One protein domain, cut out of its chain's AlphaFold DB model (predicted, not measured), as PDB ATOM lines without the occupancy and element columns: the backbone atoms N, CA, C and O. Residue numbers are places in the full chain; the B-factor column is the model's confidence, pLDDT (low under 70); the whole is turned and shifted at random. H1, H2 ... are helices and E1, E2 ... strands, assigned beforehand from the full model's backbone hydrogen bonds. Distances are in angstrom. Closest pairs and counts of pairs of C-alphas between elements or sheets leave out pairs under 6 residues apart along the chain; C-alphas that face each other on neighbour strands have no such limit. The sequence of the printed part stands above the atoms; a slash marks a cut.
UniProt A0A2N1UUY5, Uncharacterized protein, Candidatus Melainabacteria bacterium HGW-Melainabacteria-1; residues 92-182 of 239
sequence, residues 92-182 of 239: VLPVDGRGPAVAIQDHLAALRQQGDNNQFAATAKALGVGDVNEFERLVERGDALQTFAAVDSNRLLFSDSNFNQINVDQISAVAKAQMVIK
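What this domain is: This is residues 92 to 182 of the 239 residues of an uncharacterized protein of Candidatus Melainabacteria bacterium HGW-Melainabacteria-1 (UniProt A0A2N1UUY5). Two helical hairpins, H1 with H2 and H3 with H4, pack crosswise into a helical body at one end of an elongated domain, and a small three-stranded sheet sits toward the other end, joined to the body by the first part of H1. Beyond the sheet lie the short helix H5 and the long link that leads to it. The printed part has 91 residues, with named elements in the order E1, H1, H2, H3, H4, E2, H5, E3; the sheet runs E1, E3, E2 and is antiparallel throughout. The class is mostly helix, and the whole is compact, with a radius of gyration of the C-alphas of 12.7 A and spans of 34 by 22 by 21 A.

Where its parts are: Begin at C-alpha 92, at (78.185, 94.947, 128.137), where strand E1 runs over residues 92 to 94. Next find C-alpha 100 at (78.982, 102.049, 119.473); from there H1 runs 21.1 A to residue 114. H2 follows over residues 117 to 126, 14.1 A long, then H3 over residues 132 to 141, 14.2 A, and H4 over residues 144 to 149, 8.6 A. Strand E2 holds residues 156 to 159 and is 9.9 A long. H5 is residues 171 to 174, and E3, residues 178 to 181, ends at C-alpha 181, (73.051, 98.749, 127.832).

How they stand to each other: Look first at the hairpin of H1 and H2: they touch at a shallow tilt of 24 degrees, opposite ways, with the C-alphas of Leu 111 and Phe 120 closest at 5.9 A. In the hairpin of H3 and H4 the tilt is a shallow 29 degrees, opposite ways, and the closest C-alphas, of Leu 138 and Thr 147, are 5.6 A apart. H1 touches H3 with residues 105 to 109 alone, about perpendicular at 83 degrees, closest at the C-alphas of Gln 105 and Val 139, 6.2 A. H1 is on the sheet but only grazes it, with residues 100 to 107. In the sheet, inner strand E3 is antiparallel to E1, with N 93 and O 179 at 2.8 A, and to E2, with N 157 and O 180 at 3.0 A, both within hydrogen-bond range. The C-alphas of Phe 158 and Val 174, the closest of E2 and H5, are 6.7 A apart. In H1, H2, H3 and H4 every O i to N i+4 pair is within hydrogen-bond range; H5 is too short for one.

The domain as a whole: The two C-alphas farthest apart are those of Gly 115 and Asp 169, 37.0 A. The printed part has no cut, and the link from E2 to H5, with 11 residues, is long. Mean pLDDT of the printed part is 78.0; it is under 70 at residue 97, residues 160 to 164, residues 166 to 178 and residue 182.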
ATOM      1  N   VAL A  92      76.896  94.252 128.254       75.44
ATOM      2  CA  VAL A  92      78.185  94.947 128.137       75.44
ATOM      3  C   VAL A  92      78.822  94.656 126.777       75.44
ATOM      4  O   VAL A  92      79.231  93.528 126.501       75.44
ATOM      5  N   LEU A  93      78.931  95.678 125.926       78.75
ATOM      6  CA  LEU A  93      79.497  95.584 124.577       78.75
ATOM      7  C   LEU A  93      80.812  96.376 124.475       78.75
ATOM      8  O   LEU A  93      80.842  97.550 124.843       78.75
ATOM      9  N   PRO A  94      81.912  95.797 123.961       73.75
ATOM     10  CA  PRO A  94      83.146  96.546 123.747       73.75
ATOM     11  C   PRO A  94      82.958  97.573 122.622       73.75
ATOM     12  O   PRO A  94      82.590  97.210 121.506       73.75
ATOM     13  N   VAL A  95      83.248  98.848 122.894       70.75
ATOM     14  CA  VAL A  95      83.302  99.896 121.866       70.75
ATOM     15  C   VAL A  95      84.728  99.974 121.347       70.75
ATOM     16  O   VAL A  95      85.620 100.550 121.970       70.75
ATOM     17  N   ASP A  96      84.947  99.359 120.193       71.56
ATOM     18  CA  ASP A  96      86.179  99.495 119.432       71.56
ATOM     19  C   ASP A  96      86.186 100.803 118.616       71.56
ATOM     20  O   ASP A  96      85.227 101.578 118.597       71.56
ATOM     21  N   GLY A  97      87.283 101.069 117.899       65.38
ATOM     22  CA  GLY A  97      87.453 102.291 117.097       65.38
ATOM     23  C   GLY A  97      86.452 102.472 115.940       65.38
ATOM     24  O   GLY A  97      86.552 103.459 115.215       65.38
ATOM     25  N   ARG A  98      85.510 101.535 115.756       70.88
ATOM     26  CA  ARG A  98      84.379 101.616 114.817       70.88
ATOM     27  C   ARG A  98      83.147 102.302 115.432       70.88
ATOM     28  O   ARG A  98      82.266 102.734 114.693       70.88
ATOM     29  N   GLY A  99      83.116 102.468 116.757       73.69
ATOM     30  CA  GLY A  99      82.077 103.191 117.489       73.69
ATOM     31  C   GLY A  99      80.862 102.337 117.890       73.69
ATOM     32  O   GLY A  99      80.655 101.236 117.376       73.69
ATOM     33  N   PRO A 100      80.021 102.844 118.813       76.81
ATOM     34  CA  PRO A 100      78.982 102.049 119.473       76.81
ATOM     35  C   PRO A 100      77.865 101.586 118.537       76.81
ATOM     36  O   PRO A 100      77.323 100.502 118.728       76.81
ATOM     37  N   ALA A 101      77.566 102.359 117.490       81.88
ATOM     38  CA  ALA A 101      76.624 101.972 116.442       81.88
ATOM     39  C   ALA A 101      76.994 100.623 115.804       81.88
ATOM     40  O   ALA A 101      76.134  99.764 115.618       81.88
ATOM     41  N   VAL A 102      78.285 100.413 115.525       82.19
ATOM     42  CA  VAL A 102      78.787  99.166 114.938       82.19
ATOM     43  C   VAL A 102      78.794  98.039 115.972       82.19
ATOM     44  O   VAL A 102      78.392  96.931 115.641       82.19
ATOM     45  N   ALA A 103      79.152  98.313 117.230       83.31
ATOM     46  CA  ALA A 103      79.112  97.311 118.300       83.31
ATOM     47  C   ALA A 103      77.687  96.770 118.562       83.31
ATOM     48  O   ALA A 103      77.505  95.560 118.692       83.31
ATOM     49  N   ILE A 104      76.672  97.645 118.582       85.94
ATOM     50  CA  ILE A 104      75.254  97.251 118.683       85.94
ATOM     51  C   ILE A 104      74.836  96.424 117.461       85.94
ATOM     52  O   ILE A 104      74.247  95.355 117.612       85.94
ATOM     53  N   GLN A 105      75.165  96.898 116.257       86.62
ATOM     54  CA  GLN A 105      74.818  96.231 115.004       86.62
ATOM     55  C   GLN A 105      75.443  94.829 114.894       86.62
ATOM     56  O   GLN A 105      74.735  93.879 114.560       86.62
ATOM     57  N   ASP A 106      76.734  94.682 115.211       86.75
ATOM     58  CA  ASP A 106      77.452  93.401 115.191       86.75
ATOM     59  C   ASP A 106      76.860  92.418 116.221       86.75
ATOM     60  O   ASP A 106      76.630  91.249 115.901       86.75
ATOM     61  N   HIS A 107      76.552  92.883 117.440       85.50
ATOM     62  CA  HIS A 107      75.953  92.051 118.490       85.50
ATOM     63  C   HIS A 107      74.548  91.557 118.114       85.50
ATOM     64  O   HIS A 107      74.262  90.361 118.194       85.50
ATOM     65  N   LEU A 108      73.676  92.453 117.649       88.06
ATOM     66  CA  LEU A 108      72.314  92.102 117.242       88.06
ATOM     67  C   LEU A 108      72.299  91.193 116.004       88.06
ATOM     68  O   LEU A 108      71.507  90.252 115.942       88.06
ATOM     69  N   ALA A 109      73.204  91.420 115.046       87.00
ATOM     70  CA  ALA A 109      73.380  90.535 113.898       87.00
ATOM     71  C   ALA A 109      73.875  89.138 114.315       87.00
ATOM     72  O   ALA A 109      73.416  88.143 113.752       87.00
ATOM     73  N   ALA A 110      74.754  89.035 115.319       87.00
ATOM     74  CA  ALA A 110      75.203  87.751 115.859       87.00
ATOM     75  C   ALA A 110      74.050  86.962 116.509       87.00
ATOM     76  O   ALA A 110      73.854  85.798 116.163       87.00
ATOM     77  N   LEU A 111      73.228  87.606 117.351       86.88
ATOM     78  CA  LEU A 111      72.036  86.980 117.953       86.88
ATOM     79  C   LEU A 111      71.057  86.459 116.886       86.88
ATOM     80  O   LEU A 111      70.505  85.365 117.011       86.88
ATOM     81  N   ARG A 112      70.879  87.212 115.789       86.06
ATOM     82  CA  ARG A 112      70.064  86.790 114.637       86.06
ATOM     83  C   ARG A 112      70.652  85.584 113.903       86.06
ATOM     84  O   ARG A 112      69.908  84.671 113.563       86.06
ATOM     85  N   GLN A 113      71.969  85.545 113.694       85.94
ATOM     86  CA  GLN A 113      72.653  84.402 113.070       85.94
ATOM     87  C   GLN A 113      72.626  83.140 113.947       85.94
ATOM     88  O   GLN A 113      72.609  82.031 113.417       85.94
ATOM     89  N   GLN A 114      72.596  83.302 115.271       85.69
ATOM     90  CA  GLN A 114      72.477  82.208 116.242       85.69
ATOM     91  C   GLN A 114      71.037  81.674 116.370       85.69
ATOM     92  O   GLN A 114      70.834  80.555 116.835       85.69
ATOM     93  N   GLY A 115      70.037  82.433 115.902       82.50
ATOM     94  CA  GLY A 115      68.616  82.088 116.015       82.50
ATOM     95  C   GLY A 115      67.993  82.456 117.368       82.50
ATOM     96  O   GLY A 115      66.836  82.111 117.624       82.50
ATOM     97  N   ASP A 116      68.720  83.189 118.214       85.00
ATOM     98  CA  ASP A 116      68.330  83.569 119.575       85.00
ATOM     99  C   ASP A 116      67.349  84.756 119.588       85.00
ATOM    100  O   ASP A 116      67.565  85.793 120.215       85.00
ATOM    101  N   ASN A 117      66.211  84.590 118.909       83.50
ATOM    102  CA  ASN A 117      65.166  85.613 118.770       83.50
ATOM    103  C   ASN A 117      64.646  86.140 120.122       83.50
ATOM    104  O   ASN A 117      64.278  87.308 120.230       83.50
ATOM    105  N   ASN A 118      64.662  85.305 121.167       83.62
ATOM    106  CA  ASN A 118      64.299  85.717 122.525       83.62
ATOM    107  C   ASN A 118      65.316  86.707 123.117       83.62
ATOM    108  O   ASN A 118      64.911  87.678 123.751       83.62
ATOM    109  N   GLN A 119      66.618  86.485 122.894       82.44
ATOM    110  CA  GLN A 119      67.663  87.415 123.334       82.44
ATOM    111  C   GLN A 119      67.655  88.678 122.474       82.44
ATOM    112  O   GLN A 119      67.704  89.769 123.025       82.44
ATOM    113  N   PHE A 120      67.479  88.558 121.153       87.31
ATOM    114  CA  PHE A 120      67.313  89.715 120.266       87.31
ATOM    115  C   PHE A 120      66.183  90.643 120.747       87.31
ATOM    116  O   PHE A 120      66.389  91.845 120.911       87.31
ATOM    117  N   ALA A 121      65.001  90.086 121.040       85.25
ATOM    118  CA  ALA A 121      63.862  90.857 121.530       85.25
ATOM    119  C   ALA A 121      64.077  91.431 122.944       85.25
ATOM    120  O   ALA A 121      63.561  92.509 123.243       85.25
ATOM    121  N   ALA A 122      64.831  90.744 123.811       82.94
ATOM    122  CA  ALA A 122      65.212  91.259 125.126       82.94
ATOM    123  C   ALA A 122      66.195  92.436 125.006       82.94
ATOM    124  O   ALA A 122      65.936  93.502 125.561       82.94
ATOM    125  N   THR A 123      67.261  92.295 124.211       82.31
ATOM    126  CA  THR A 123      68.249  93.357 123.970       82.31
ATOM    127  C   THR A 123      67.616  94.566 123.281       82.31
ATOM    128  O   THR A 123      67.876  95.692 123.687       82.31
ATOM    129  N   ALA A 124      66.721  94.373 122.304       84.88
ATOM    130  CA  ALA A 124      65.976  95.472 121.682       84.88
ATOM    131  C   ALA A 124      65.124  96.254 122.706       84.88
ATOM    132  O   ALA A 124      65.124  97.484 122.703       84.88
ATOM    133  N   LYS A 125      64.453  95.564 123.638       83.50
ATOM    134  CA  LYS A 125      63.704  96.216 124.728       83.50
ATOM    135  C   LYS A 125      64.616  96.935 125.723       83.50
ATOM    136  O   LYS A 125      64.304  98.058 126.108       83.50
ATOM    137  N   ALA A 126      65.747  96.334 126.093       80.50
ATOM    138  CA  ALA A 126      66.751  96.964 126.954       80.50
ATOM    139  C   ALA A 126      67.312  98.254 126.326       80.50
ATOM    140  O   ALA A 126      67.481  99.259 127.006       80.50
ATOM    141  N   LEU A 127      67.489  98.258 125.001       83.12
ATOM    142  CA  LEU A 127      67.847  99.421 124.185       83.12
ATOM    143  C   LEU A 127      66.721 100.472 124.042       83.12
ATOM    144  O   LEU A 127      66.914 101.482 123.369       83.12
ATOM    145  N   GLY A 128      65.545 100.268 124.646       80.38
ATOM    146  CA  GLY A 128      64.422 101.213 124.593       80.38
ATOM    147  C   GLY A 128      63.696 101.278 123.243       80.38
ATOM    148  O   GLY A 128      62.953 102.225 122.998       80.38
ATOM    149  N   VAL A 129      63.893 100.289 122.367       85.12
ATOM    150  CA  VAL A 129      63.301 100.254 121.022       85.12
ATOM    151  C   VAL A 129      61.778 100.101 121.096       85.12
ATOM    152  O   VAL A 129      61.265  99.146 121.681       85.12
ATOM    153  N   GLY A 130      61.050 101.011 120.439       77.00
ATOM    154  CA  GLY A 130      59.582 101.010 120.406       77.00
ATOM    155  C   GLY A 130      58.955  99.910 119.536       77.00
ATOM    156  O   GLY A 130      58.026  99.242 119.984       77.00
ATOM    157  N   ASP A 131      59.461  99.691 118.314       86.62
ATOM    158  CA  ASP A 131      59.022  98.601 117.424       86.62
ATOM    159  C   ASP A 131      60.183  97.647 117.114       86.62
ATOM    160  O   ASP A 131      61.067  97.923 116.300       86.62
ATOM    161  N   VAL A 132      60.153  96.483 117.765       86.00
ATOM    162  CA  VAL A 132      61.159  95.424 117.605       86.00
ATOM    163  C   VAL A 132      61.168  94.851 116.179       86.00
ATOM    164  O   VAL A 132      62.227  94.452 115.707       86.00
ATOM    165  N   ASN A 133      60.039  94.851 115.456       87.12
ATOM    166  CA  ASN A 133      59.954  94.303 114.093       87.12
ATOM    167  C   ASN A 133      60.526  95.270 113.049       87.12
ATOM    168  O   ASN A 133      61.079  94.842 112.035       87.12
ATOM    169  N   GLU A 134      60.368  96.580 113.257       87.12
ATOM    170  CA  GLU A 134      61.043  97.581 112.427       87.12
ATOM    171  C   GLU A 134      62.554  97.536 112.674       87.12
ATOM    172  O   GLU A 134      63.335  97.469 111.724       87.12
ATOM    173  N   PHE A 135      62.958  97.455 113.941       88.38
ATOM    174  CA  PHE A 135      64.351  97.337 114.356       88.38
ATOM    175  C   PHE A 135      65.043  96.071 113.824       88.38
ATOM    176  O   PHE A 135      66.160  96.149 113.320       88.38
ATOM    177  N   GLU A 136      64.357  94.924 113.830       88.81
ATOM    178  CA  GLU A 136      64.806  93.677 113.190       88.81
ATOM    179  C   GLU A 136      65.176  93.897 111.716       88.81
ATOM    180  O   GLU A 136      66.249  93.484 111.277       88.81
ATOM    181  N   ARG A 137      64.360  94.653 110.970       89.19
ATOM    182  CA  ARG A 137      64.633  94.987 109.561       89.19
ATOM    183  C   ARG A 137      65.795  95.964 109.386       89.19
ATOM    184  O   ARG A 137      66.453  95.917 108.349       89.19
ATOM    185  N   LEU A 138      66.041  96.866 110.339       87.06
ATOM    186  CA  LEU A 138      67.211  97.758 110.313       87.06
ATOM    187  C   LEU A 138      68.501  96.957 110.526       87.06
ATOM    188  O   LEU A 138      69.441  97.086 109.738       87.06
ATOM    189  N   VAL A 139      68.489  96.041 111.500       88.00
ATOM    190  CA  VAL A 139      69.599  95.120 111.767       88.00
ATOM    191  C   VAL A 139      69.863  94.215 110.559       88.00
ATOM    192  O   VAL A 139      71.013  94.087 110.148       88.00
ATOM    193  N   GLU A 140      68.831  93.647 109.929       88.00
ATOM    194  CA  GLU A 140      68.975  92.818 108.717       88.00
ATOM    195  C   GLU A 140      69.538  93.576 107.507       88.00
ATOM    196  O   GLU A 140      70.221  92.984 106.670       88.00
ATOM    197  N   ARG A 141      69.287  94.887 107.405       88.44
ATOM    198  CA  ARG A 141      69.861  95.747 106.355       88.44
ATOM    199  C   ARG A 141      71.331  96.095 106.594       88.44
ATOM    200  O   ARG A 141      71.977  96.580 105.668       88.44
ATOM    201  N   GLY A 142      71.852  95.876 107.802       83.56
ATOM    202  CA  GLY A 142      73.224  96.231 108.168       83.56
ATOM    203  C   GLY A 142      73.461  97.730 108.390       83.56
ATOM    204  O   GLY A 142      74.617  98.152 108.444       83.56
ATOM    205  N   ASP A 143      72.408  98.550 108.504       85.81
ATOM    206  CA  ASP A 143      72.553  99.998 108.694       85.81
ATOM    207  C   ASP A 143      72.765 100.331 110.176       85.81
ATOM    208  O   ASP A 143      71.837 100.672 110.908       85.81
ATOM    209  N   ALA A 144      74.024 100.245 110.607       82.50
ATOM    210  CA  ALA A 144      74.434 100.519 111.980       82.50
ATOM    211  C   ALA A 144      73.979 101.899 112.497       82.50
ATOM    212  O   ALA A 144      73.705 102.036 113.687       82.50
ATOM    213  N   LEU A 145      73.884 102.919 111.634       85.50
ATOM    214  CA  LEU A 145      73.478 104.266 112.046       85.50
ATOM    215  C   LEU A 145      71.963 104.368 112.236       85.50
ATOM    216  O   LEU A 145      71.532 104.986 113.208       85.50
ATOM    217  N   GLN A 146      71.158 103.747 111.370       84.00
ATOM    218  CA  GLN A 146      69.705 103.674 111.575       84.00
ATOM    219  C   GLN A 146      69.348 102.783 112.766       84.00
ATOM    220  O   GLN A 146      68.512 103.175 113.578       84.00
ATOM    221  N   THR A 147      70.026 101.640 112.929       83.50
ATOM    222  CA  THR A 147      69.910 100.799 114.128       83.50
ATOM    223  C   THR A 147      70.230 101.618 115.380       83.50
ATOM    224  O   THR A 147      69.426 101.648 116.302       83.50
ATOM    225  N   PHE A 148      71.341 102.365 115.408       84.56
ATOM    226  CA  PHE A 148      71.695 103.213 116.553       84.56
ATOM    227  C   PHE A 148      70.709 104.369 116.792       84.56
ATOM    228  O   PHE A 148      70.438 104.709 117.937       84.56
ATOM    229  N   ALA A 149      70.136 104.959 115.741       84.06
ATOM    230  CA  ALA A 149      69.147 106.034 115.867       84.06
ATOM    231  C   ALA A 149      67.784 105.562 116.415       84.06
ATOM    232  O   ALA A 149      67.016 106.384 116.911       84.06
ATOM    233  N   ALA A 150      67.484 104.262 116.330       83.94
ATOM    234  CA  ALA A 150      66.290 103.649 116.912       83.94
ATOM    235  C   ALA A 150      66.454 103.256 118.398       83.94
ATOM    236  O   ALA A 150      65.485 102.831 119.026       83.94
ATOM    237  N   VAL A 151      67.667 103.385 118.952       85.06
ATOM    238  CA  VAL A 151      67.993 103.118 120.361       85.06
ATOM    239  C   VAL A 151      67.766 104.372 121.206       85.06
ATOM    240  O   VAL A 151      68.148 105.476 120.815       85.06
ATOM    241  N   ASP A 152      67.209 104.204 122.405       81.12
ATOM    242  CA  ASP A 152      67.151 105.274 123.402       81.12
ATOM    243  C   ASP A 152      68.550 105.525 123.988       81.12
ATOM    244  O   ASP A 152      69.109 104.694 124.709       81.12
ATOM    245  N   SER A 153      69.117 106.701 123.718       74.81
ATOM    246  CA  SER A 153      70.432 107.096 124.229       74.81
ATOM    247  C   SER A 153      70.506 107.144 125.758       74.81
ATOM    248  O   SER A 153      71.598 107.005 126.303       74.81
ATOM    249  N   ASN A 154      69.375 107.260 126.466       77.69
ATOM    250  CA  ASN A 154      69.330 107.211 127.931       77.69
ATOM    251  C   ASN A 154      69.544 105.791 128.495       77.69
ATOM    252  O   ASN A 154      69.825 105.639 129.684       77.69
ATOM    253  N   ARG A 155      69.428 104.749 127.658       73.12
ATOM    254  CA  ARG A 155      69.748 103.350 128.003       73.12
ATOM    255  C   ARG A 155      71.233 103.018 127.825       73.12
ATOM    256  O   ARG A 155      71.678 101.969 128.288       73.12
ATOM    257  N   LEU A 156      71.996 103.892 127.165       77.94
ATOM    258  CA  LEU A 156      73.403 103.679 126.838       77.94
ATOM    259  C   LEU A 156      74.320 104.414 127.815       77.94
ATOM    260  O   LEU A 156      74.340 105.642 127.875       77.94
ATOM    261  N   LEU A 157      75.148 103.659 128.531       79.12
ATOM    262  CA  LEU A 157      76.236 104.200 129.339       79.12
ATOM    263  C   LEU A 157      77.578 103.781 128.747       79.12
ATOM    264  O   LEU A 157      77.747 102.640 128.336       79.12
ATOM    265  N   PHE A 158      78.552 104.685 128.749       78.75
ATOM    266  CA  PHE A 158      79.940 104.366 128.422       78.75
ATOM    267  C   PHE A 158      80.735 104.262 129.716       78.75
ATOM    268  O   PHE A 158      80.644 105.154 130.560       78.75
ATOM    269  N   SER A 159      81.521 103.202 129.881       72.06
ATOM    270  CA  SER A 159      82.369 102.994 131.052       72.06
ATOM    271  C   SER A 159      83.768 102.509 130.690       72.06
ATOM    272  O   SER A 159      83.988 101.949 129.617       72.06
ATOM    273  N   ASP A 160      84.736 102.710 131.581       69.19
ATOM    274  CA  ASP A 160      86.057 102.089 131.456       69.19
ATOM    275  C   ASP A 160      86.013 100.581 131.795       69.19
ATOM    276  O   ASP A 160      84.963 100.012 132.104       69.19
ATOM    277  N   SER A 161      87.173  99.920 131.763       69.62
ATOM    278  CA  SER A 161      87.320  98.507 132.146       69.62
ATOM    279  C   SER A 161      87.054  98.210 133.629       69.62
ATOM    280  O   SER A 161      87.066  97.047 134.017       69.62
ATOM    281  N   ASN A 162      86.861  99.242 134.453       67.12
ATOM    282  CA  ASN A 162      86.547  99.159 135.879       67.12
ATOM    283  C   ASN A 162      85.103  99.622 136.163       67.12
ATOM    284  O   ASN A 162      84.761  99.865 137.319       67.12
ATOM    285  N   PHE A 163      84.270  99.761 135.123       65.50
ATOM    286  CA  PHE A 163      82.888 100.250 135.176       65.50
ATOM    287  C   PHE A 163      82.714 101.706 135.663       65.50
ATOM    288  O   PHE A 163      81.600 102.126 135.977       65.50
ATOM    289  N   ASN A 164      83.770 102.527 135.648       69.62
ATOM    290  CA  ASN A 164      83.646 103.969 135.880       69.62
ATOM    291  C   ASN A 164      83.009 104.637 134.659       69.62
ATOM    292  O   ASN A 164      83.510 104.468 133.546       69.62
ATOM    293  N   GLN A 165      81.956 105.433 134.849       71.56
ATOM    294  CA  GLN A 165      81.285 106.127 133.748       71.56
ATOM    295  C   GLN A 165      82.220 107.143 133.064       71.56
ATOM    296  O   GLN A 165      82.742 108.062 133.696       71.56
ATOM    297  N   ILE A 166      82.390 106.997 131.752       67.75
ATOM    298  CA  ILE A 166      83.106 107.928 130.880       67.75
ATOM    299  C   ILE A 166      82.093 108.936 130.342       67.75
ATOM    300  O   ILE A 166      81.087 108.559 129.740       67.75
ATOM    301  N   ASN A 167      82.359 110.226 130.539       64.00
ATOM    302  CA  ASN A 167      81.524 111.271 129.959       64.00
ATOM    303  C   ASN A 167      81.818 111.416 128.451       64.00
ATOM    304  O   ASN A 167      82.979 111.387 128.040       64.00
ATOM    305  N   VAL A 168      80.775 111.583 127.633       63.34
ATOM    306  CA  VAL A 168      80.840 111.490 126.158       63.34
ATOM    307  C   VAL A 168      81.750 112.565 125.542       63.34
ATOM    308  O   VAL A 168      82.365 112.338 124.501       63.34
ATOM    309  N   ASP A 169      81.930 113.690 126.240       60.12
ATOM    310  CA  ASP A 169      82.872 114.763 125.889       60.12
ATOM    311  C   ASP A 169      84.334 114.276 125.767       60.12
ATOM    312  O   ASP A 169      85.150 114.881 125.069       60.12
ATOM    313  N   GLN A 170      84.690 113.163 126.420       60.84
ATOM    314  CA  GLN A 170      86.015 112.543 126.349       60.84
ATOM    315  C   GLN A 170      86.086 111.491 125.232       60.84
ATOM    316  O   GLN A 170      86.347 110.315 125.477       60.84
ATOM    317  N   ILE A 171      85.902 111.921 123.979       57.06
ATOM    318  CA  ILE A 171      85.840 111.059 122.777       57.06
ATOM    319  C   ILE A 171      86.998 110.035 122.712       57.06
ATOM    320  O   ILE A 171      86.785 108.863 122.401       57.06
ATOM    321  N   SER A 172      88.223 110.437 123.072       58.69
ATOM    322  CA  SER A 172      89.401 109.550 123.092       58.69
ATOM    323  C   SER A 172      89.333 108.421 124.133       58.69
ATOM    324  O   SER A 172      90.029 107.417 123.979       58.69
ATOM    325  N   ALA A 173      88.532 108.578 125.190       57.66
ATOM    326  CA  ALA A 173      88.255 107.538 126.180       57.66
ATOM    327  C   ALA A 173      87.109 106.617 125.722       57.66
ATOM    328  O   ALA A 173      87.191 105.408 125.927       57.66
ATOM    329  N   VAL A 174      86.103 107.155 125.018       55.22
ATOM    330  CA  VAL A 174      84.986 106.374 124.442       55.22
ATOM    331  C   VAL A 174      85.483 105.298 123.464       55.22
ATOM    332  O   VAL A 174      84.961 104.190 123.459       55.22
ATOM    333  N   ALA A 175      86.557 105.560 122.711       56.22
ATOM    334  CA  ALA A 175      87.181 104.590 121.794       56.22
ATOM    335  C   ALA A 175      87.884 103.386 122.475       56.22
ATOM    336  O   ALA A 175      88.484 102.553 121.792       56.22
ATOM    337  N   LYS A 176      87.871 103.320 123.813       60.72
ATOM    338  CA  LYS A 176      88.294 102.165 124.626       60.72
ATOM    339  C   LYS A 176      87.239 101.782 125.672       60.72
ATOM    340  O   LYS A 176      87.540 101.012 126.586       60.72
ATOM    341  N   ALA A 177      86.049 102.370 125.587       62.62
ATOM    342  CA  ALA A 177      84.989 102.152 126.548       62.62
ATOM    343  C   ALA A 177      84.302 100.805 126.316       62.62
ATOM    344  O   ALA A 177      84.267 100.258 125.214       62.62
ATOM    345  N   GLN A 178      83.690 100.301 127.373       67.62
ATOM    346  CA  GLN A 178      82.615  99.334 127.286       67.62
ATOM    347  C   GLN A 178      81.311 100.132 127.291       67.62
ATOM    348  O   GLN A 178      81.148 101.066 128.076       67.62
ATOM    349  N   MET A 179      80.401  99.817 126.382       73.88
ATOM    350  CA  MET A 179      79.054 100.360 126.392       73.88
ATOM    351  C   MET A 179      78.165  99.386 127.154       73.88
ATOM    352  O   MET A 179      78.016  98.234 126.754       73.88
ATOM    353  N   VAL A 180      77.590  99.857 128.251       73.56
ATOM    354  CA  VAL A 180      76.630  99.119 129.062       73.56
ATOM    355  C   VAL A 180      75.236  99.544 128.620       73.56
ATOM    356  O   VAL A 180      74.862 100.711 128.758       73.56
ATOM    357  N   ILE A 181      74.482  98.598 128.071       73.12
ATOM    358  CA  ILE A 181      73.051  98.749 127.832       73.12
ATOM    359  C   ILE A 181      72.373  98.404 129.149       73.12
ATOM    360  O   ILE A 181      72.334  97.231 129.527       73.12
ATOM    361  N   LYS A 182      71.851  99.419 129.837       63.91
ATOM    362  CA  LYS A 182      71.037  99.184 131.025       63.91
ATOM    363  C   LYS A 182      69.618  98.836 130.598       63.91
ATOM    364  O   LYS A 182      68.967  99.688 129.987       63.91
TER     365      LYS A 182